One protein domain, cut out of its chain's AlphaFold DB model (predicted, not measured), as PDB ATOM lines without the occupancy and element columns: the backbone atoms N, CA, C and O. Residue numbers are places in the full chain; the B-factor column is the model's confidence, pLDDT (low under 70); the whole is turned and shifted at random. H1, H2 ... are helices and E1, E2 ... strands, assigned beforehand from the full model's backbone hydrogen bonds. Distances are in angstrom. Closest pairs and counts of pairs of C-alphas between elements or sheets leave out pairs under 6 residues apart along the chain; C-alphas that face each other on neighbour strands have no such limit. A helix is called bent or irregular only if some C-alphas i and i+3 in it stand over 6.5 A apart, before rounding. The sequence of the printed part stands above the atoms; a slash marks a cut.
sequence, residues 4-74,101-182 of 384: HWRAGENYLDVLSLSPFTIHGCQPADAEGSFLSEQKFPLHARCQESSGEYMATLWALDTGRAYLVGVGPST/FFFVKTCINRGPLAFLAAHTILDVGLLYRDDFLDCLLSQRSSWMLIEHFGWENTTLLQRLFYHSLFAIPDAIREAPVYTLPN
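Overview. This is residues 4 to 74 and 101 to 182 of the 384 residues of an uncharacterized protein of Trypanosoma cruzi (strain CL Brener) (UniProt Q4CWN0). A sandwich of two three-stranded sheets, E3 E5 E6 and E1 E2 E4, makes one end of the domain, and a third, strongly twisted sheet, E7 E9 E8, makes the other end together with the helix H4. The short helices H1, H2 and H3 lie between the two ends, and a long stretch with no named element, residues 28 to 52, is tied by short pairings to E3 and E4 of the sandwich. The printed part has 153 residues with four named helices and nine named strands, in the order E1 E2 E3 E4 E5 E6 H1 H2 H3 E7 H4 E8 E9; the class is mixed, helices and strands, and each sheet is antiparallel. The whole is compact, with a radius of gyration of the C-alphas of 15.6 A, and spans 45 by 38 by 23 A.

Along the chain. In the first sheet, E3 is residues 20 to 27, 20.8 A from first to last C-alpha, E5 is residues 65 to 72, 22.8 A, and E6 is residues 101 to 105, 13.3 A. E3 bends by 53 degrees at residue 23. In the second sheet, E1 is residues 4 to 7, E2 residues 12 to 16 and E4 residues 53 to 57; C-alpha 4 is at (43.658, -50.387, 14.613). H1 is residues 114 to 119, H2 residues 124 to 128 and H3 residues 132 to 138, with C-alpha 132 at (32.718, -55.839, -1.773). H1 is irregular, with C-alphas 115 and 118 8.3 A apart. H4, residues 153 to 162, is 14.1 A long. In the third sheet, E7 is residues 143 to 147, E8 residues 168 to 172 and E9 residues 175 to 181, 18.8 A long; C-alpha 181 is at (20.148, -50.707, -9.486).

Arrangement. The sheets E3 E5 E6 and E1 E2 E4 form a sandwich, two sheets face to face, 10.0 A centre to centre where they face each other, with their best planes 17 degrees apart. In the strongly twisted first sheet, E3 and E5 are antiparallel at 160 degrees, with N 23 and O 69 2.8 A apart, within hydrogen-bond range; between E5 and E6, N 68 and O 102 are 2.9 A apart. E1 and E2 form a hairpin, with N 6 and O 13 2.9 A apart, and N 14 of E2 is 2.8 A from O 55 of E4. E4 and E3 have their closest C-alphas at Tyr 53 and Phe 20, 7.5 A apart. H3 only grazes the sheet E1 E2 E4, with its residues 132 to 138. H2 and H3 are close but not clearly touching, the closest C-alphas being those of Leu 126 and Phe 132, 6.5 A apart. H2 and H4 are also close but not clearly touching, at Leu 127 and Arg 159, whose C-alphas are 6.7 A apart. H1 only grazes the sheet E7 E9 E8; its closest C-alpha to E7 is that of His 119, 4.9 A from that of Met 144. H3 and H4 are apart. E7, H4 and E8 form a split strand-helix-strand unit, two strands running the same way with a helix between them in the chain and E9 between them in the sheet; its crossover is right-handed. N 144 and O 180 of E7 and E9 are 2.9 A apart, and in the hairpin of E8 and E9, N 170 and O 177 are 2.9 A apart. In H3 and H4 every O i to N i+4 pair is within hydrogen-bond range; H1 has 0 of 2 and H2 0 of 1, with 2 of 3 and 2 of 2 O i to N i+3 pairs.

Size, cuts and confidence. The two C-alphas farthest apart, those of Thr 74 and Glu 174, are 49.2 A apart. Residues 75 to 100 are not printed, and C-alphas 74 and 101 are 17.3 A apart across the cut. The link from E3 to E4, 25 residues, is long. The mean pLDDT of the printed part is 92.1, and residues 32 to 34 are under 70.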
ATOM      1  N   HIS A   4      43.386 -51.590  15.385       95.97
ATOM      2  CA  HIS A   4      43.658 -50.387  14.613       95.97
ATOM      3  C   HIS A   4      42.613 -50.221  13.508       95.97
ATOM      4  O   HIS A   4      41.874 -51.149  13.184       95.97
ATOM      5  N   TRP A   5      42.514 -49.003  12.983       94.73
ATOM      6  CA  TRP A   5      41.422 -48.593  12.109       94.73
ATOM      7  C   TRP A   5      41.986 -47.957  10.848       94.73
ATOM      8  O   TRP A   5      42.918 -47.153  10.928       94.73
ATOM      9  N   ARG A   6      41.382 -48.259   9.702       96.61
ATOM     10  CA  ARG A   6      41.618 -47.541   8.448       96.61
ATOM     11  C   ARG A   6      40.291 -46.964   7.975       96.61
ATOM     12  O   ARG A   6      39.395 -47.695   7.563       96.61
ATOM     13  N   ALA A   7      40.157 -45.649   8.096       96.21
ATOM     14  CA  ALA A   7      38.956 -44.933   7.693       96.21
ATOM     15  C   ALA A   7      39.018 -44.580   6.207       96.21
ATOM     16  O   ALA A   7      39.953 -43.908   5.770       96.21
ATOM     17  N   GLY A   8      38.008 -45.010   5.457       95.17
ATOM     18  CA  GLY A   8      37.688 -44.454   4.149       95.17
ATOM     19  C   GLY A   8      36.635 -43.355   4.258       95.17
ATOM     20  O   GLY A   8      36.236 -42.948   5.355       95.17
ATOM     21  N   GLU A   9      36.160 -42.864   3.118       93.60
ATOM     22  CA  GLU A   9      35.138 -41.820   3.056       93.60
ATOM     23  C   GLU A   9      33.785 -42.308   3.568       93.60
ATOM     24  O   GLU A   9      33.092 -41.558   4.244       93.60
ATOM     25  N   ASN A  10      33.397 -43.545   3.260       93.42
ATOM     26  CA  ASN A  10      32.101 -44.121   3.638       93.42
ATOM     27  C   ASN A  10      32.189 -45.588   4.091       93.42
ATOM     28  O   ASN A  10      31.199 -46.328   4.072       93.42
ATOM     29  N   TYR A  11      33.378 -46.003   4.516       95.97
ATOM     30  CA  TYR A  11      33.630 -47.303   5.119       95.97
ATOM     31  C   TYR A  11      34.707 -47.188   6.205       95.97
ATOM     32  O   TYR A  11      35.433 -46.192   6.285       95.97
ATOM     33  N   LEU A  12      34.805 -48.207   7.054       97.04
ATOM     34  CA  LEU A  12      35.836 -48.313   8.082       97.04
ATOM     35  C   LEU A  12      36.328 -49.755   8.175       97.04
ATOM     36  O   LEU A  12      35.564 -50.637   8.565       97.04
ATOM     37  N   ASP A  13      37.606 -49.978   7.882       97.95
ATOM     38  CA  ASP A  13      38.247 -51.259   8.164       97.95
ATOM     39  C   ASP A  13      38.709 -51.279   9.624       97.95
ATOM     40  O   ASP A  13      39.416 -50.378  10.091       97.95
ATOM     41  N   VAL A  14      38.318 -52.327  10.340       97.86
ATOM     42  CA  VAL A  14      38.796 -52.661  11.681       97.86
ATOM     43  C   VAL A  14      39.777 -53.805  11.535       97.86
ATOM     44  O   VAL A  14      39.449 -54.804  10.898       97.86
ATOM     45  N   LEU A  15      40.966 -53.671  12.113       97.58
ATOM     46  CA  LEU A  15      42.043 -54.641  11.961       97.58
ATOM     47  C   LEU A  15      42.615 -55.060  13.317       97.58
ATOM     48  O   LEU A  15      42.664 -54.273  14.269       97.58
ATOM     49  N   SER A  16      43.056 -56.314  13.403       97.43
ATOM     50  CA  SER A  16      43.583 -56.922  14.626       97.43
ATOM     51  C   SER A  16      44.483 -58.114  14.312       97.43
ATOM     52  O   SER A  16      44.200 -58.894  13.409       97.43
ATOM     53  N   LEU A  17      45.497 -58.347  15.144       96.32
ATOM     54  CA  LEU A  17      46.290 -59.587  15.119       96.32
ATOM     55  C   LEU A  17      45.552 -60.794  15.729       96.32
ATOM     56  O   LEU A  17      46.071 -61.904  15.751       96.32
ATOM     57  N   SER A  18      44.363 -60.585  16.295       95.41
ATOM     58  CA  SER A  18      43.552 -61.636  16.919       95.41
ATOM     59  C   SER A  18      42.111 -61.580  16.414       95.41
ATOM     60  O   SER A  18      41.613 -60.466  16.212       95.41
ATOM     61  N   PRO A  19      41.418 -62.729  16.291       96.03
ATOM     62  CA  PRO A  19      40.009 -62.772  15.914       96.03
ATOM     63  C   PRO A  19      39.144 -61.867  16.794       96.03
ATOM     64  O   PRO A  19      39.308 -61.817  18.017       96.03
ATOM     65  N   PHE A  20      38.194 -61.174  16.176       96.72
ATOM     66  CA  PHE A  20      37.254 -60.302  16.869       96.72
ATOM     67  C   PHE A  20      35.905 -60.268  16.157       96.72
ATOM     68  O   PHE A  20      35.777 -60.669  14.998       96.72
ATOM     69  N   THR A  21      34.916 -59.745  16.869       96.79
ATOM     70  CA  THR A  21      33.555 -59.558  16.381       96.79
ATOM     71  C   THR A  21      33.125 -58.123  16.627       96.79
ATOM     72  O   THR A  21      33.281 -57.599  17.732       96.79
ATOM     73  N   ILE A  22      32.552 -57.485  15.612       97.40
ATOM     74  CA  ILE A  22      31.828 -56.227  15.782       97.40
ATOM     75  C   ILE A  22      30.373 -56.564  16.104       97.40
ATOM     76  O   ILE A  22      29.694 -57.226  15.322       97.40
ATOM     77  N   HIS A  23      29.885 -56.111  17.254       96.18
ATOM     78  CA  HIS A  23      28.523 -56.369  17.733       96.18
ATOM     79  C   HIS A  23      27.518 -55.303  17.286       96.18
ATOM     80  O   HIS A  23      26.316 -55.547  17.299       96.18
ATOM     81  N   GLY A  24      27.999 -54.124  16.894       95.64
ATOM     82  CA  GLY A  24      27.157 -53.052  16.387       95.64
ATOM     83  C   GLY A  24      27.955 -51.807  16.030       95.64
ATOM     84  O   GLY A  24      29.071 -51.600  16.510       95.64
ATOM     85  N   CYS A  25      27.351 -50.971  15.193       95.48
ATOM     86  CA  CYS A  25      27.841 -49.656  14.815       95.48
ATOM     87  C   CYS A  25      26.649 -48.703  14.763       95.48
ATOM     88  O   CYS A  25      25.645 -49.006  14.117       95.48
ATOM     89  N   GLN A  26      26.753 -47.561  15.435       94.09
ATOM     90  CA  GLN A  26      25.738 -46.513  15.381       94.09
ATOM     91  C   GLN A  26      26.401 -45.138  15.292       94.09
ATOM     92  O   GLN A  26      27.499 -44.968  15.829       94.09
ATOM     93  N   PRO A  27      25.770 -44.153  14.637       93.81
ATOM     94  CA  PRO A  27      26.223 -42.773  14.708       93.81
ATOM     95  C   PRO A  27      26.350 -42.324  16.162       93.81
ATOM     96  O   PRO A  27      25.521 -42.669  17.005       93.81
ATOM     97  N   ALA A  28      27.404 -41.573  16.470       93.19
ATOM     98  CA  ALA A  28      27.586 -41.049  17.820       93.19
ATOM     99  C   ALA A  28      26.655 -39.859  18.125       93.19
ATOM    100  O   ALA A  28      26.436 -39.516  19.284       93.19
ATOM    101  N   ASP A  29      26.118 -39.236  17.082       89.00
ATOM    102  CA  ASP A  29      25.154 -38.146  17.102       89.00
ATOM    103  C   ASP A  29      23.731 -38.662  16.809       89.00
ATOM    104  O   ASP A  29      23.510 -39.469  15.910       89.00
ATOM    105  N   ALA A  30      22.735 -38.184  17.560       73.90
ATOM    106  CA  ALA A  30      21.349 -38.670  17.479       73.90
ATOM    107  C   ALA A  30      20.578 -38.216  16.215       73.90
ATOM    108  O   ALA A  30      19.407 -38.559  16.047       73.90
ATOM    109  N   GLU A  31      21.188 -37.425  15.331       74.97
ATOM    110  CA  GLU A  31      20.483 -36.760  14.234       74.97
ATOM    111  C   GLU A  31      20.423 -37.610  12.952       74.97
ATOM    112  O   GLU A  31      21.437 -37.876  12.307       74.97
ATOM    113  N   GLY A  32      19.201 -38.006  12.564       64.12
ATOM    114  CA  GLY A  32      18.732 -38.141  11.171       64.12
ATOM    115  C   GLY A  32      19.505 -39.021  10.178       64.12
ATOM    116  O   GLY A  32      19.278 -38.888   8.979       64.12
ATOM    117  N   SER A  33      20.414 -39.893  10.620       64.65
ATOM    118  CA  SER A  33      21.332 -40.616   9.728       64.65
ATOM    119  C   SER A  33      20.654 -41.639   8.820       64.65
ATOM    120  O   SER A  33      19.738 -42.352   9.250       64.65
ATOM    121  N   PHE A  34      21.231 -41.855   7.640       68.91
ATOM    122  CA  PHE A  34      21.031 -43.098   6.907       68.91
ATOM    123  C   PHE A  34      21.804 -44.211   7.622       68.91
ATOM    124  O   PHE A  34      23.019 -44.319   7.513       68.91
ATOM    125  N   LEU A  35      21.098 -45.028   8.406       78.22
ATOM    126  CA  LEU A  35      21.708 -46.201   9.024       78.22
ATOM    127  C   LEU A  35      22.015 -47.251   7.948       78.22
ATOM    128  O   LEU A  35      21.136 -47.604   7.154       78.22
ATOM    129  N   SER A  36      23.252 -47.745   7.961       84.37
ATOM    130  CA  SER A  36      23.671 -48.942   7.233       84.37
ATOM    131  C   SER A  36      22.758 -50.122   7.595       84.37
ATOM    132  O   SER A  36      22.389 -50.298   8.756       84.37
ATOM    133  N   GLU A  37      22.391 -50.940   6.607       88.10
ATOM    134  CA  GLU A  37      21.660 -52.202   6.811       88.10
ATOM    135  C   GLU A  37      22.607 -53.386   7.045       88.10
ATOM    136  O   GLU A  37      22.207 -54.551   6.949       88.10
ATOM    137  N   GLN A  38      23.879 -53.106   7.337       92.63
ATOM    138  CA  GLN A  38      24.839 -54.139   7.675       92.63
ATOM    139  C   GLN A  38      24.347 -54.959   8.872       92.63
ATOM    140  O   GLN A  38      23.947 -54.426   9.908       92.63
ATOM    141  N   LYS A  39      24.361 -56.283   8.712       92.39
ATOM    142  CA  LYS A  39      23.952 -57.210   9.765       92.39
ATOM    143  C   LYS A  39      25.092 -57.408  10.757       92.39
ATOM    144  O   LYS A  39      26.246 -57.542  10.359       92.39
ATOM    145  N   PHE A  40      24.727 -57.481  12.031       92.72
ATOM    146  CA  PHE A  40      25.623 -57.809  13.134       92.72
ATOM    147  C   PHE A  40      25.163 -59.113  13.809       92.72
ATOM    148  O   PHE A  40      23.961 -59.405  13.777       92.72
ATOM    149  N   PRO A  41      26.068 -59.888  14.433       94.82
ATOM    150  CA  PRO A  41      27.507 -59.638  14.547       94.82
ATOM    151  C   PRO A  41      28.255 -59.732  13.207       94.82
ATOM    152  O   PRO A  41      27.875 -60.494  12.324       94.82
ATOM    153  N   LEU A  42      29.318 -58.937  13.063       95.23
ATOM    154  CA  LEU A  42      30.253 -59.014  11.942       95.23
ATOM    155  C   LEU A  42      31.566 -59.618  12.439       95.23
ATOM    156  O   LEU A  42      32.291 -58.991  13.214       95.23
ATOM    157  N   HIS A  43      31.863 -60.830  11.988       95.50
ATOM    158  CA  HIS A  43      33.080 -61.546  12.353       95.50
ATOM    159  C   HIS A  43      34.238 -61.141  11.447       95.50
ATOM    160  O   HIS A  43      34.093 -61.069  10.223       95.50
ATOM    161  N   ALA A  44      35.392 -60.870  12.051       96.71
ATOM    162  CA  ALA A  44      36.589 -60.525  11.307       96.71
ATOM    163  C   ALA A  44      37.137 -61.741  10.553       96.71
ATOM    164  O   ALA A  44      37.283 -62.825  11.119       96.71
ATOM    165  N   ARG A  45      37.480 -61.549   9.278       95.58
ATOM    166  CA  ARG A  45      38.074 -62.577   8.416       95.58
ATOM    167  C   ARG A  45      39.590 -62.411   8.397       95.58
ATOM    168  O   ARG A  45      40.079 -61.287   8.293       95.58
ATOM    169  N   CYS A  46      40.326 -63.515   8.481       95.34
ATOM    170  CA  CYS A  46      41.778 -63.494   8.316       95.34
ATOM    171  C   CYS A  46      42.125 -63.116   6.869       95.34
ATOM    172  O   CYS A  46      41.603 -63.716   5.931       95.34
ATOM    173  N   GLN A  47      42.975 -62.112   6.695       93.33
ATOM    174  CA  GLN A  47      43.500 -61.675   5.409       93.33
ATOM    175  C   GLN A  47      44.751 -62.493   5.084       93.33
ATOM    176  O   GLN A  47      45.739 -62.420   5.810       93.33
ATOM    177  N   GLU A  48      44.744 -63.250   3.988       90.07
ATOM    178  CA  GLU A  48      45.864 -64.138   3.635       90.07
ATOM    179  C   GLU A  48      47.187 -63.390   3.420       90.07
ATOM    180  O   GLU A  48      48.256 -63.899   3.752       90.07
ATOM    181  N   SER A  49      47.120 -62.166   2.895       90.24
ATOM    182  CA  SER A  49      48.293 -61.361   2.548       90.24
ATOM    183  C   SER A  49      49.034 -60.789   3.761       90.24
ATOM    184  O   SER A  49      50.246 -60.593   3.689       90.24
ATOM    185  N   SER A  50      48.331 -60.517   4.864       91.85
ATOM    186  CA  SER A  50      48.899 -59.888   6.066       91.85
ATOM    187  C   SER A  50      48.863 -60.781   7.307       91.85
ATOM    188  O   SER A  50      49.584 -60.516   8.267       91.85
ATOM    189  N   GLY A  51      48.028 -61.824   7.314       92.07
ATOM    190  CA  GLY A  51      47.718 -62.625   8.499       92.07
ATOM    191  C   GLY A  51      46.860 -61.891   9.538       92.07
ATOM    192  O   GLY A  51      46.606 -62.434  10.613       92.07
ATOM    193  N   GLU A  52      46.420 -60.663   9.249       95.64
ATOM    194  CA  GLU A  52      45.579 -59.872  10.146       95.64
ATOM    195  C   GLU A  52      44.102 -60.220   9.967       95.64
ATOM    196  O   GLU A  52      43.631 -60.516   8.872       95.64
ATOM    197  N   TYR A  53      43.339 -60.136  11.048       96.91
ATOM    198  CA  TYR A  53      41.889 -60.226  11.002       96.91
ATOM    199  C   TYR A  53      41.315 -58.860  10.648       96.91
ATOM    200  O   TYR A  53      41.657 -57.867  11.291       96.91
ATOM    201  N   MET A  54      40.422 -58.822   9.661       97.21
ATOM    202  CA  MET A  54      39.767 -57.605   9.195       97.21
ATOM    203  C   MET A  54      38.248 -57.762   9.188       97.21
ATOM    204  O   MET A  54      37.715 -58.776   8.736       97.21
ATOM    205  N   ALA A  55      37.549 -56.735   9.661       97.32
ATOM    206  CA  ALA A  55      36.109 -56.585   9.514       97.32
ATOM    207  C   ALA A  55      35.807 -55.173   9.010       97.32
ATOM    208  O   ALA A  55      36.341 -54.202   9.546       97.32
ATOM    209  N   THR A  56      34.935 -55.059   8.014       97.85
ATOM    210  CA  THR A  56      34.666 -53.782   7.345       97.85
ATOM    211  C   THR A  56      33.267 -53.302   7.652       97.85
ATOM    212  O   THR A  56      32.295 -54.014   7.401       97.85
ATOM    213  N   LEU A  57      33.149 -52.083   8.162       97.19
ATOM    214  CA  LEU A  57      31.872 -51.392   8.280       97.19
ATOM    215  C   LEU A  57      31.590 -50.636   6.985       97.19
ATOM    216  O   LEU A  57      32.389 -49.797   6.576       97.19
ATOM    217  N   TRP A  58      30.457 -50.925   6.359       95.66
ATOM    218  CA  TRP A  58      30.078 -50.406   5.049       95.66
ATOM    219  C   TRP A  58      28.905 -49.426   5.122       95.66
ATOM    220  O   TRP A  58      28.121 -49.445   6.075       95.66
ATOM    221  N   ALA A  59      28.738 -48.642   4.051       92.88
ATOM    222  CA  ALA A  59      27.606 -47.732   3.849       92.88
ATOM    223  C   ALA A  59      27.465 -46.682   4.967       92.88
ATOM    224  O   ALA A  59      26.367 -46.426   5.461       92.88
ATOM    225  N   LEU A  60      28.593 -46.105   5.387       93.33
ATOM    226  CA  LEU A  60      28.649 -45.050   6.396       93.33
ATOM    227  C   LEU A  60      28.518 -43.661   5.750       93.33
ATOM    228  O   LEU A  60      28.793 -43.469   4.569       93.33
ATOM    229  N   ASP A  61      28.130 -42.664   6.533       91.86
ATOM    230  CA  ASP A  61      28.189 -41.261   6.136       91.86
ATOM    231  C   ASP A  61      29.633 -40.763   6.194       91.86
ATOM    232  O   ASP A  61      30.435 -41.172   7.040       91.86
ATOM    233  N   THR A  62      29.947 -39.820   5.317       92.64
ATOM    234  CA  THR A  62      31.274 -39.221   5.236       92.64
ATOM    235  C   THR A  62      31.517 -38.165   6.307       92.64
ATOM    236  O   THR A  62      30.624 -37.401   6.670       92.64
ATOM    237  N   GLY A  63      32.741 -38.119   6.838       92.90
ATOM    238  CA  GLY A  63      33.139 -37.164   7.869       92.90
ATOM    239  C   GLY A  63      32.444 -37.340   9.218       92.90
ATOM    240  O   GLY A  63      32.569 -36.461  10.079       92.90
ATOM    241  N   ARG A  64      31.712 -38.438   9.411       92.37
ATOM    242  CA  ARG A  64      30.837 -38.668  10.558       92.37
ATOM    243  C   ARG A  64      31.500 -39.570  11.586       92.37
ATOM    244  O   ARG A  64      32.351 -40.397  11.257       92.37
ATOM    245  N   ALA A  65      31.122 -39.377  12.846       94.91
ATOM    246  CA  ALA A  65      31.596 -40.194  13.945       94.91
ATOM    247  C   ALA A  65      30.609 -41.305  14.317       94.91
ATOM    248  O   ALA A  65      29.393 -41.108  14.323       94.91
ATOM    249  N   TYR A  66      31.159 -42.454  14.685       95.65
ATOM    250  CA  TYR A  66      30.439 -43.674  15.005       95.65
ATOM    251  C   TYR A  66      30.935 -44.260  16.322       95.65
ATOM    252  O   TYR A  66      32.121 -44.185  16.648       95.65
ATOM    253  N   LEU A  67      30.015 -44.875  17.060       96.10
ATOM    254  CA  LEU A  67      30.303 -45.715  18.209       96.10
ATOM    255  C   LEU A  67      30.242 -47.183  17.770       96.10
ATOM    256  O   LEU A  67      29.186 -47.670  17.362       96.10
ATOM    257  N   VAL A  68      31.372 -47.883  17.859       96.99
ATOM    258  CA  VAL A  68      31.530 -49.269  17.394       96.99
ATOM    259  C   VAL A  68      31.791 -50.186  18.579       96.99
ATOM    260  O   VAL A  68      32.764 -49.995  19.307       96.99
ATOM    261  N   GLY A  69      30.927 -51.182  18.778       97.16
ATOM    262  CA  GLY A  69      31.081 -52.196  19.822       97.16
ATOM    263  C   GLY A  69      31.873 -53.397  19.309       97.16
ATOM    264  O   GLY A  69      31.405 -54.080  18.402       97.16
ATOM    265  N   VAL A  70      33.039 -53.678  19.888       97.73
ATOM    266  CA  VAL A  70      33.932 -54.777  19.491       97.73
ATOM    267  C   VAL A  70      34.237 -55.691  20.677       97.73
ATOM    268  O   VAL A  70      34.552 -55.221  21.771       97.73
ATOM    269  N   GLY A  71      34.163 -57.002  20.455       95.72
ATOM    270  CA  GLY A  71      34.484 -58.049  21.427       95.72
ATOM    271  C   GLY A  71      35.389 -59.133  20.826       95.72
ATOM    272  O   GLY A  71      35.635 -59.130  19.617       95.72
ATOM    273  N   PRO A  72      35.930 -60.055  21.644       94.12
ATOM    274  CA  PRO A  72      36.593 -61.251  21.121       94.12
ATOM    275  C   PRO A  72      35.632 -62.092  20.284       94.12
ATOM    276  O   PRO A  72      34.430 -62.114  20.543       94.12
ATOM    277  N   SER A  73      36.167 -62.783  19.274       91.57
ATOM    278  CA  SER A  73      35.361 -63.754  18.538       91.57
ATOM    279  C   SER A  73      35.019 -64.933  19.445       91.57
ATOM    280  O   SER A  73      35.902 -65.471  20.113       91.57
ATOM    281  N   THR A  74      33.742 -65.312  19.472       83.00
ATOM    282  CA  THR A  74      33.235 -66.510  20.157       83.00
ATOM    283  C   THR A  74      33.220 -67.731  19.246       83.00
ATOM    284  O   THR A  74      32.933 -68.825  19.716       83.00
ATOM    285  N   PHE A 101      33.476 -50.368  23.527       96.50
ATOM    286  CA  PHE A 101      33.011 -49.370  22.574       96.50
ATOM    287  C   PHE A 101      34.136 -48.417  22.188       96.50
ATOM    288  O   PHE A 101      34.873 -47.930  23.046       96.50
ATOM    289  N   PHE A 102      34.242 -48.145  20.893       97.08
ATOM    290  CA  PHE A 102      35.246 -47.267  20.311       97.08
ATOM    291  C   PHE A 102      34.567 -46.149  19.537       97.08
ATOM    292  O   PHE A 102      33.603 -46.386  18.811       97.08
ATOM    293  N   PHE A 103      35.082 -44.934  19.695       96.11
ATOM    294  CA  PHE A 103      34.665 -43.787  18.903       96.11
ATOM    295  C   PHE A 103      35.588 -43.662  17.694       96.11
ATOM    296  O   PHE A 103      36.803 -43.536  17.844       96.11
ATOM    297  N   VAL A 104      35.012 -43.713  16.502       96.16
ATOM    298  CA  VAL A 104      35.740 -43.722  15.227       96.16
ATOM    299  C   VAL A 104      35.100 -42.733  14.268       96.16
ATOM    300  O   VAL A 104      33.926 -42.405  14.414       96.16
ATOM    301  N   LYS A 105      35.857 -42.228  13.295       95.83
ATOM    302  CA  LYS A 105      35.378 -41.211  12.355       95.83
ATOM    303  C   LYS A 105      35.764 -41.575  10.927       95.83
ATOM    304  O   LYS A 105      36.910 -41.948  10.695       95.83
ATOM    305  N   THR A 106      34.825 -41.454   9.994       95.38
ATOM    306  CA  THR A 106      35.092 -41.605   8.558       95.38
ATOM    307  C   THR A 106      35.807 -40.374   7.999       95.38
ATOM    308  O   THR A 106      35.733 -39.269   8.554       95.38
ATOM    309  N   CYS A 107      36.514 -40.549   6.886       95.88
ATOM    310  CA  CYS A 107      37.145 -39.448   6.166       95.88
ATOM    311  C   CYS A 107      36.078 -38.511   5.592       95.88
ATOM    312  O   CYS A 107      34.992 -38.951   5.215       95.88
ATOM    313  N   ILE A 108      36.375 -37.209   5.546       93.61
ATOM    314  CA  ILE A 108      35.479 -36.200   4.967       93.61
ATOM    315  C   ILE A 108      35.659 -36.202   3.450       93.61
ATOM    316  O   ILE A 108      36.744 -35.905   2.961       93.61
ATOM    317  N   ASN A 109      34.573 -36.417   2.721       90.53
ATOM    318  CA  ASN A 109      34.474 -36.185   1.296       90.53
ATOM    319  C   ASN A 109      33.781 -34.837   1.057       90.53
ATOM    320  O   ASN A 109      32.730 -34.552   1.631       90.53
ATOM    321  N   ARG A 110      34.378 -33.995   0.213       88.36
ATOM    322  CA  ARG A 110      33.815 -32.701  -0.217       88.36
ATOM    323  C   ARG A 110      33.348 -32.711  -1.674       88.36
ATOM    324  O   ARG A 110      33.013 -31.658  -2.209       88.36
ATOM    325  N   GLY A 111      33.357 -33.881  -2.308       86.00
ATOM    326  CA  GLY A 111      32.913 -34.089  -3.677       86.00
ATOM    327  C   GLY A 111      31.414 -33.839  -3.863       86.00
ATOM    328  O   GLY A 111      30.660 -33.707  -2.889       86.00
ATOM    329  N   PRO A 112      30.956 -33.795  -5.123       82.82
ATOM    330  CA  PRO A 112      29.578 -33.456  -5.464       82.82
ATOM    331  C   PRO A 112      28.566 -34.425  -4.846       82.82
ATOM    332  O   PRO A 112      27.446 -34.013  -4.566       82.82
ATOM    333  N   LEU A 113      28.959 -35.674  -4.575       84.66
ATOM    334  CA  LEU A 113      28.097 -36.709  -3.996       84.66
ATOM    335  C   LEU A 113      28.231 -36.874  -2.477       84.66
ATOM    336  O   LEU A 113      27.655 -37.807  -1.921       84.66
ATOM    337  N   ALA A 114      28.933 -35.979  -1.773       82.82
ATOM    338  CA  ALA A 114      29.130 -36.091  -0.322       82.82
ATOM    339  C   ALA A 114      27.809 -36.227   0.465       82.82
ATOM    340  O   ALA A 114      27.738 -36.958   1.448       82.82
ATOM    341  N   PHE A 115      26.733 -35.588  -0.007       81.22
ATOM    342  CA  PHE A 115      25.404 -35.657   0.614       81.22
ATOM    343  C   PHE A 115      24.655 -36.984   0.368       81.22
ATOM    344  O   PHE A 115      23.619 -37.219   0.983       81.22
ATOM    345  N   LEU A 116      25.165 -37.845  -0.520       82.61
ATOM    346  CA  LEU A 116      24.655 -39.190  -0.823       82.61
ATOM    347  C   LEU A 116      25.698 -40.271  -0.500       82.61
ATOM    348  O   LEU A 116      25.605 -41.389  -1.012       82.61
ATOM    349  N   ALA A 117      26.706 -39.947   0.318       80.12
ATOM    350  CA  ALA A 117      27.882 -40.788   0.540       80.12
ATOM    351  C   ALA A 117      27.532 -42.218   0.978       80.12
ATOM    352  O   ALA A 117      28.121 -43.169   0.465       80.12
ATOM    353  N   ALA A 118      26.521 -42.386   1.839       82.96
ATOM    354  CA  ALA A 118      26.092 -43.705   2.296       82.96
ATOM    355  C   ALA A 118      25.663 -44.629   1.142       82.96
ATOM    356  O   ALA A 118      25.822 -45.838   1.258       82.96
ATOM    357  N   HIS A 119      25.174 -44.077   0.024       90.26
ATOM    358  CA  HIS A 119      24.700 -44.810  -1.159       90.26
ATOM    359  C   HIS A 119      25.643 -44.727  -2.360       90.26
ATOM    360  O   HIS A 119      25.279 -45.151  -3.457       90.26
ATOM    361  N   THR A 120      26.838 -44.169  -2.179       92.21
ATOM    362  CA  THR A 120      27.767 -43.894  -3.274       92.21
ATOM    363  C   THR A 120      29.035 -44.722  -3.117       92.21
ATOM    364  O   THR A 120      29.586 -44.804  -2.031       92.21
ATOM    365  N   ILE A 121      29.546 -45.322  -4.184       92.28
ATOM    366  CA  ILE A 121      30.897 -45.883  -4.211       92.28
ATOM    367  C   ILE A 121      31.847 -44.707  -4.445       92.28
ATOM    368  O   ILE A 121      31.907 -44.167  -5.548       92.28
ATOM    369  N   LEU A 122      32.514 -44.267  -3.378       90.40
ATOM    370  CA  LEU A 122      33.413 -43.109  -3.398       90.40
ATOM    371  C   LEU A 122      34.863 -43.481  -3.717       90.40
ATOM    372  O   LEU A 122      35.607 -42.642  -4.204       90.40
ATOM    373  N   ASP A 123      35.235 -44.738  -3.485       91.14
ATOM    374  CA  ASP A 123      36.526 -45.296  -3.865       91.14
ATOM    375  C   ASP A 123      36.297 -46.499  -4.791       91.14
ATOM    376  O   ASP A 123      35.748 -47.530  -4.398       91.14
ATOM    377  N   VAL A 124      36.704 -46.350  -6.053       91.59
ATOM    378  CA  VAL A 124      36.594 -47.391  -7.089       91.59
ATOM    379  C   VAL A 124      37.498 -48.586  -6.775       91.59
ATOM    380  O   VAL A 124      37.174 -49.714  -7.148       91.59
ATOM    381  N   GLY A 125      38.589 -48.378  -6.030       92.74
ATOM    382  CA  GLY A 125      39.482 -49.442  -5.575       92.74
ATOM    383  C   GLY A 125      38.764 -50.503  -4.736       92.74
ATOM    384  O   GLY A 125      39.158 -51.669  -4.739       92.74
ATOM    385  N   LEU A 126      37.644 -50.148  -4.099       93.68
ATOM    386  CA  LEU A 126      36.821 -51.079  -3.323       93.68
ATOM    387  C   LEU A 126      36.198 -52.187  -4.177       93.68
ATOM    388  O   LEU A 126      35.937 -53.266  -3.652       93.68
ATOM    389  N   LEU A 127      36.023 -51.971  -5.487       94.53
ATOM    390  CA  LEU A 127      35.559 -53.003  -6.423       94.53
ATOM    391  C   LEU A 127      36.545 -54.180  -6.555       94.53
ATOM    392  O   LEU A 127      36.225 -55.208  -7.151       94.53
ATOM    393  N   TYR A 128      37.766 -54.051  -6.038       93.35
ATOM    394  CA  TYR A 128      38.763 -55.121  -6.051       93.35
ATOM    395  C   TYR A 128      38.766 -55.963  -4.780       93.35
ATOM    396  O   TYR A 128      39.476 -56.961  -4.725       93.35
ATOM    397  N   ARG A 129      37.963 -55.599  -3.777       93.87
ATOM    398  CA  ARG A 129      37.922 -56.313  -2.505       93.87
ATOM    399  C   ARG A 129      36.991 -57.520  -2.564       93.87
ATOM    400  O   ARG A 129      35.876 -57.442  -3.085       93.87
ATOM    401  N   ASP A 130      37.413 -58.612  -1.938       90.91
ATOM    402  CA  ASP A 130      36.624 -59.848  -1.862       90.91
ATOM    403  C   ASP A 130      35.331 -59.672  -1.051       90.91
ATOM    404  O   ASP A 130      34.317 -60.315  -1.326       90.91
ATOM    405  N   ASP A 131      35.334 -58.748  -0.085       93.41
ATOM    406  CA  ASP A 131      34.180 -58.388   0.742       93.41
ATOM    407  C   ASP A 131      33.281 -57.309   0.108       93.41
ATOM    408  O   ASP A 131      32.327 -56.855   0.736       93.41
ATOM    409  N   PHE A 132      33.509 -56.905  -1.149       96.13
ATOM    410  CA  PHE A 132      32.718 -55.839  -1.773       96.13
ATOM    411  C   PHE A 132      31.218 -56.170  -1.890       96.13
ATOM    412  O   PHE A 132      30.371 -55.283  -1.803       96.13
ATOM    413  N   LEU A 133      30.836 -57.444  -2.033       95.51
ATOM    414  CA  LEU A 133      29.412 -57.809  -2.017       95.51
ATOM    415  C   LEU A 133      28.757 -57.544  -0.649       95.51
ATOM    416  O   LEU A 133      27.558 -57.255  -0.604       95.51
ATOM    417  N   ASP A 134      29.529 -57.545   0.443       94.81
ATOM    418  CA  ASP A 134      29.052 -57.165   1.777       94.81
ATOM    419  C   ASP A 134      28.742 -55.658   1.837       94.81
ATOM    420  O   ASP A 134      27.767 -55.253   2.483       94.81
ATOM    421  N   CYS A 135      29.476 -54.830   1.078       94.78
ATOM    422  CA  CYS A 135      29.098 -53.435   0.845       94.78
ATOM    423  C   CYS A 135      27.714 -53.366   0.201       94.78
ATOM    424  O   CYS A 135      26.815 -52.729   0.747       94.78
ATOM    425  N   LEU A 136      27.493 -54.089  -0.902       95.10
ATOM    426  CA  LEU A 136      26.206 -54.063  -1.603       95.10
ATOM    427  C   LEU A 136      25.055 -54.526  -0.723       95.10
ATOM    428  O   LEU A 136      23.983 -53.923  -0.788       95.10
ATOM    429  N   LEU A 137      25.266 -55.540   0.117       94.31
ATOM    430  CA  LEU A 137      24.287 -56.029   1.089       94.31
ATOM    431  C   LEU A 137      23.919 -54.978   2.134       94.31
ATOM    432  O   LEU A 137      22.733 -54.815   2.415       94.31
ATOM    433  N   SER A 138      24.902 -54.220   2.617       93.71
ATOM    434  CA  SER A 138      24.743 -53.196   3.660       93.71
ATOM    435  C   SER A 138      23.975 -51.948   3.195       93.71
ATOM    436  O   SER A 138      23.541 -51.127   3.999       93.71
ATOM    437  N   GLN A 139      23.781 -51.791   1.885       92.57
ATOM    438  CA  GLN A 139      23.131 -50.622   1.288       92.57
ATOM    439  C   GLN A 139      21.604 -50.637   1.412       92.57
ATOM    440  O   GLN A 139      20.932 -51.461   0.797       92.57
ATOM    441  N   ARG A 140      21.024 -49.655   2.101       89.13
ATOM    442  CA  ARG A 140      19.563 -49.554   2.275       89.13
ATOM    443  C   ARG A 140      18.788 -49.200   1.005       89.13
ATOM    444  O   ARG A 140      17.632 -49.587   0.827       89.13
ATOM    445  N   SER A 141      19.392 -48.393   0.140       91.35
ATOM    446  CA  SER A 141      18.712 -47.856  -1.035       91.35
ATOM    447  C   SER A 141      18.573 -48.909  -2.136       91.35
ATOM    448  O   SER A 141      19.438 -49.763  -2.339       91.35
ATOM    449  N   SER A 142      17.487 -48.813  -2.908       93.39
ATOM    450  CA  SER A 142      17.328 -49.583  -4.149       93.39
ATOM    451  C   SER A 142      18.277 -49.138  -5.257       93.39
ATOM    452  O   SER A 142      18.375 -49.836  -6.263       93.39
ATOM    453  N   TRP A 143      18.946 -48.004  -5.077       94.36
ATOM    454  CA  TRP A 143      19.865 -47.405  -6.030       94.36
ATOM    455  C   TRP A 143      21.139 -46.981  -5.319       94.36
ATOM    456  O   TRP A 143      21.078 -46.398  -4.236       94.36
ATOM    457  N   MET A 144      22.267 -47.255  -5.954       95.26
ATOM    458  CA  MET A 144      23.559 -46.709  -5.573       95.26
ATOM    459  C   MET A 144      24.070 -45.785  -6.672       95.26
ATOM    460  O   MET A 144      23.535 -45.759  -7.783       95.26
ATOM    461  N   LEU A 145      25.109 -45.036  -6.346       95.10
ATOM    462  CA  LEU A 145      25.807 -44.154  -7.265       95.10
ATOM    463  C   LEU A 145      27.283 -44.521  -7.293       95.10
ATOM    464  O   LEU A 145      27.819 -45.039  -6.318       95.10
ATOM    465  N   ILE A 146      27.950 -44.226  -8.393       93.79
ATOM    466  CA  ILE A 146      29.406 -44.201  -8.461       93.79
ATOM    467  C   ILE A 146      29.801 -42.993  -9.293       93.79
ATOM    468  O   ILE A 146      29.242 -42.751 -10.368       93.79
ATOM    469  N   GLU A 147      30.706 -42.195  -8.742       83.02
ATOM    470  CA  GLU A 147      31.261 -41.050  -9.446       83.02
ATOM    471  C   GLU A 147      32.317 -41.534 -10.439       83.02
ATOM    472  O   GLU A 147      33.049 -42.497 -10.192       83.02
ATOM    473  N   HIS A 148      32.353 -40.892 -11.605       73.55
ATOM    474  CA  HIS A 148      33.324 -41.196 -12.643       73.55
ATOM    475  C   HIS A 148      34.694 -40.625 -12.253       73.55
ATOM    476  O   HIS A 148      35.046 -39.499 -12.592       73.55
ATOM    477  N   PHE A 149      35.471 -41.380 -11.482       70.37
ATOM    478  CA  PHE A 149      36.854 -41.019 -11.183       70.37
ATOM    479  C   PHE A 149      37.720 -41.541 -12.305       70.37
ATOM    480  O   PHE A 149      37.746 -42.752 -12.395       70.37
ATOM    481  N   GLY A 150      38.382 -40.688 -13.104       78.68
ATOM    482  CA  GLY A 150      39.626 -40.875 -13.902       78.68
ATOM    483  C   GLY A 150      40.010 -42.233 -14.528       78.68
ATOM    484  O   GLY A 150      41.105 -42.364 -15.066       78.68
ATOM    485  N   TRP A 151      39.154 -43.234 -14.441       83.49
ATOM    486  CA  TRP A 151      39.325 -44.616 -14.811       83.49
ATOM    487  C   TRP A 151      38.757 -44.787 -16.206       83.49
ATOM    488  O   TRP A 151      37.830 -44.093 -16.642       83.49
ATOM    489  N   GLU A 152      39.329 -45.746 -16.907       91.33
ATOM    490  CA  GLU A 152      38.868 -46.133 -18.221       91.33
ATOM    491  C   GLU A 152      37.472 -46.782 -18.083       91.33
ATOM    492  O   GLU A 152      37.234 -47.642 -17.227       91.33
ATOM    493  N   ASN A 153      36.506 -46.273 -18.857       92.40
ATOM    494  CA  ASN A 153      35.088 -46.599 -18.682       92.40
ATOM    495  C   ASN A 153      34.807 -48.087 -18.848       92.40
ATOM    496  O   ASN A 153      33.946 -48.619 -18.143       92.40
ATOM    497  N   THR A 154      35.498 -48.756 -19.772       93.60
ATOM    498  CA  THR A 154      35.220 -50.163 -20.026       93.60
ATOM    499  C   THR A 154      35.664 -51.018 -18.845       93.60
ATOM    500  O   THR A 154      34.839 -51.769 -18.322       93.60
ATOM    501  N   THR A 155      36.867 -50.796 -18.307       93.45
ATOM    502  CA  THR A 155      37.349 -51.463 -17.087       93.45
ATOM    503  C   THR A 155      36.378 -51.272 -15.913       93.45
ATOM    504  O   THR A 155      35.988 -52.238 -15.249       93.45
ATOM    505  N   LEU A 156      35.934 -50.030 -15.670       95.17
ATOM    506  CA  LEU A 156      34.995 -49.716 -14.589       95.17
ATOM    507  C   LEU A 156      33.665 -50.467 -14.747       95.17
ATOM    508  O   LEU A 156      33.197 -51.115 -13.807       95.17
ATOM    509  N   LEU A 157      33.049 -50.393 -15.931       96.41
ATOM    510  CA  LEU A 157      31.761 -51.032 -16.199       96.41
ATOM    511  C   LEU A 157      31.851 -52.551 -16.077       96.41
ATOM    512  O   LEU A 157      30.993 -53.160 -15.443       96.41
ATOM    513  N   GLN A 158      32.903 -53.167 -16.611       96.57
ATOM    514  CA  GLN A 158      33.089 -54.610 -16.503       96.57
ATOM    515  C   GLN A 158      33.265 -55.051 -15.049       96.57
ATOM    516  O   GLN A 158      32.680 -56.050 -14.628       96.57
ATOM    517  N   ARG A 159      33.974 -54.263 -14.234       95.98
ATOM    518  CA  ARG A 159      34.098 -54.540 -12.802       95.98
ATOM    519  C   ARG A 159      32.769 -54.386 -12.060       95.98
ATOM    520  O   ARG A 159      32.419 -55.231 -11.238       95.98
ATOM    521  N   LEU A 160      31.975 -53.366 -12.377       97.24
ATOM    522  CA  LEU A 160      30.623 -53.223 -11.827       97.24
ATOM    523  C   LEU A 160      29.725 -54.404 -12.233       97.24
ATOM    524  O   LEU A 160      29.030 -54.977 -11.388       97.24
ATOM    525  N   PHE A 161      29.793 -54.836 -13.494       97.70
ATOM    526  CA  PHE A 161      29.016 -55.965 -14.016       97.70
ATOM    527  C   PHE A 161      29.433 -57.282 -13.347       97.70
ATOM    528  O   PHE A 161      28.563 -58.087 -13.004       97.70
ATOM    529  N   TYR A 162      30.725 -57.457 -13.037       97.78
ATOM    530  CA  TYR A 162      31.241 -58.576 -12.238       97.78
ATOM    531  C   TYR A 162      30.550 -58.691 -10.865       97.78
ATOM    532  O   TYR A 162      30.250 -59.785 -10.367       97.78
ATOM    533  N   HIS A 163      30.207 -57.548 -10.267       97.00
ATOM    534  CA  HIS A 163      29.475 -57.452  -9.004       97.00
ATOM    535  C   HIS A 163      27.958 -57.316  -9.165       97.00
ATOM    536  O   HIS A 163      27.282 -56.957  -8.201       97.00
ATOM    537  N   SER A 164      27.399 -57.643 -10.337       95.91
ATOM    538  CA  SER A 164      25.963 -57.571 -10.670       95.91
ATOM    539  C   SER A 164      25.362 -56.160 -10.740       95.91
ATOM    540  O   SER A 164      24.136 -56.016 -10.701       95.91
ATOM    541  N   LEU A 165      26.192 -55.118 -10.794       96.33
ATOM    542  CA  LEU A 165      25.760 -53.722 -10.824       96.33
ATOM    543  C   LEU A 165      25.756 -53.218 -12.263       96.33
ATOM    544  O   LEU A 165      26.760 -52.717 -12.756       96.33
ATOM    545  N   PHE A 166      24.617 -53.330 -12.943       96.56
ATOM    546  CA  PHE A 166      24.463 -52.659 -14.230       96.56
ATOM    547  C   PHE A 166      24.474 -51.137 -14.033       96.56
ATOM    548  O   PHE A 166      23.760 -50.619 -13.178       96.56
ATOM    549  N   ALA A 167      25.294 -50.427 -14.800       96.32
ATOM    550  CA  ALA A 167      25.594 -49.020 -14.573       96.32
ATOM    551  C   ALA A 167      24.908 -48.145 -15.617       96.32
ATOM    552  O   ALA A 167      25.296 -48.149 -16.779       96.32
ATOM    553  N   ILE A 168      23.902 -47.374 -15.215       95.72
ATOM    554  CA  ILE A 168      23.146 -46.513 -16.125       95.72
ATOM    555  C   ILE A 168      23.742 -45.098 -16.074       95.72
ATOM    556  O   ILE A 168      23.782 -44.516 -14.986       95.72
ATOM    557  N   PRO A 169      24.209 -44.534 -17.204       94.81
ATOM    558  CA  PRO A 169      24.830 -43.213 -17.218       94.81
ATOM    559  C   PRO A 169      23.811 -42.128 -16.860       94.81
ATOM    560  O   PRO A 169      22.727 -42.061 -17.447       94.81
ATOM    561  N   ASP A 170      24.184 -41.254 -15.935       93.17
ATOM    562  CA  ASP A 170      23.371 -40.140 -15.455       93.17
ATOM    563  C   ASP A 170      24.260 -38.932 -15.100       93.17
ATOM    564  O   ASP A 170      25.485 -38.978 -15.242       93.17
ATOM    565  N   ALA A 171      23.655 -37.830 -14.662       90.66
ATOM    566  CA  ALA A 171      24.378 -36.667 -14.167       90.66
ATOM    567  C   ALA A 171      23.697 -36.070 -12.931       90.66
ATOM    568  O   ALA A 171      22.498 -35.793 -12.932       90.66
ATOM    569  N   ILE A 172      24.479 -35.802 -11.885       87.86
ATOM    570  CA  ILE A 172      24.011 -35.123 -10.672       87.86
ATOM    571  C   ILE A 172      24.783 -33.820 -10.540       87.86
ATOM    572  O   ILE A 172      25.993 -33.834 -10.348       87.86
ATOM    573  N   ARG A 173      24.075 -32.684 -10.621       86.87
ATOM    574  CA  ARG A 173      24.690 -31.341 -10.599       86.87
ATOM    575  C   ARG A 173      25.837 -31.224 -11.610       86.87
ATOM    576  O   ARG A 173      26.922 -30.784 -11.259       86.87
ATOM    577  N   GLU A 174      25.585 -31.684 -12.836       85.88
ATOM    578  CA  GLU A 174      26.546 -31.682 -13.954       85.88
ATOM    579  C   GLU A 174      27.734 -32.649 -13.799       85.88
ATOM    580  O   GLU A 174      28.441 -32.888 -14.776       85.88
ATOM    581  N   ALA A 175      27.919 -33.279 -12.634       86.08
ATOM    582  CA  ALA A 175      28.907 -34.335 -12.464       86.08
ATOM    583  C   ALA A 175      28.398 -35.637 -13.115       86.08
ATOM    584  O   ALA A 175      27.292 -36.084 -12.777       86.08
ATOM    585  N   PRO A 176      29.163 -36.252 -14.036       89.52
ATOM    586  CA  PRO A 176      28.801 -37.533 -14.627       89.52
ATOM    587  C   PRO A 176      28.883 -38.639 -13.573       89.52
ATOM    588  O   PRO A 176      29.878 -38.779 -12.858       89.52
ATOM    589  N   VAL A 177      27.827 -39.439 -13.485       93.20
ATOM    590  CA  VAL A 177      27.726 -40.554 -12.538       93.20
ATOM    591  C   VAL A 177      27.139 -41.775 -13.232       93.20
ATOM    592  O   VAL A 177      26.467 -41.661 -14.258       93.20
ATOM    593  N   TYR A 178      27.323 -42.949 -12.636       95.77
ATOM    594  CA  TYR A 178      26.478 -44.099 -12.944       95.77
ATOM    595  C   TYR A 178      25.491 -44.349 -11.810       95.77
ATOM    596  O   TYR A 178      25.866 -44.408 -10.639       95.77
ATOM    597  N   THR A 179      24.223 -44.534 -12.172       95.86
ATOM    598  CA  THR A 179      23.197 -45.056 -11.267       95.86
ATOM    599  C   THR A 179      23.197 -46.579 -11.338       95.86
ATOM    600  O   THR A 179      23.227 -47.171 -12.419       95.86
ATOM    601  N   LEU A 180      23.196 -47.225 -10.174       96.50
ATOM    602  CA  LEU A 180      23.379 -48.667 -10.039       96.50
ATOM    603  C   LEU A 180      22.139 -49.271  -9.357       96.50
ATOM    604  O   LEU A 180      21.968 -49.103  -8.143       96.50
ATOM    605  N   PRO A 181      21.248 -49.965 -10.086       94.68
ATOM    606  CA  PRO A 181      20.148 -50.707  -9.486       94.68
ATOM    607  C   PRO A 181      20.669 -51.751  -8.490       94.68
ATOM    608  O   PRO A 181      21.365 -52.694  -8.867       94.68
ATOM    609  N   ASN A 182      20.302 -51.612  -7.216       93.77
ATOM    610  CA  ASN A 182      20.678 -52.550  -6.158       93.77
ATOM    611  C   ASN A 182      19.484 -53.361  -5.619       93.77
ATOM    612  O   ASN A 182      19.646 -54.528  -5.266       93.77
TER     613      ASN A 182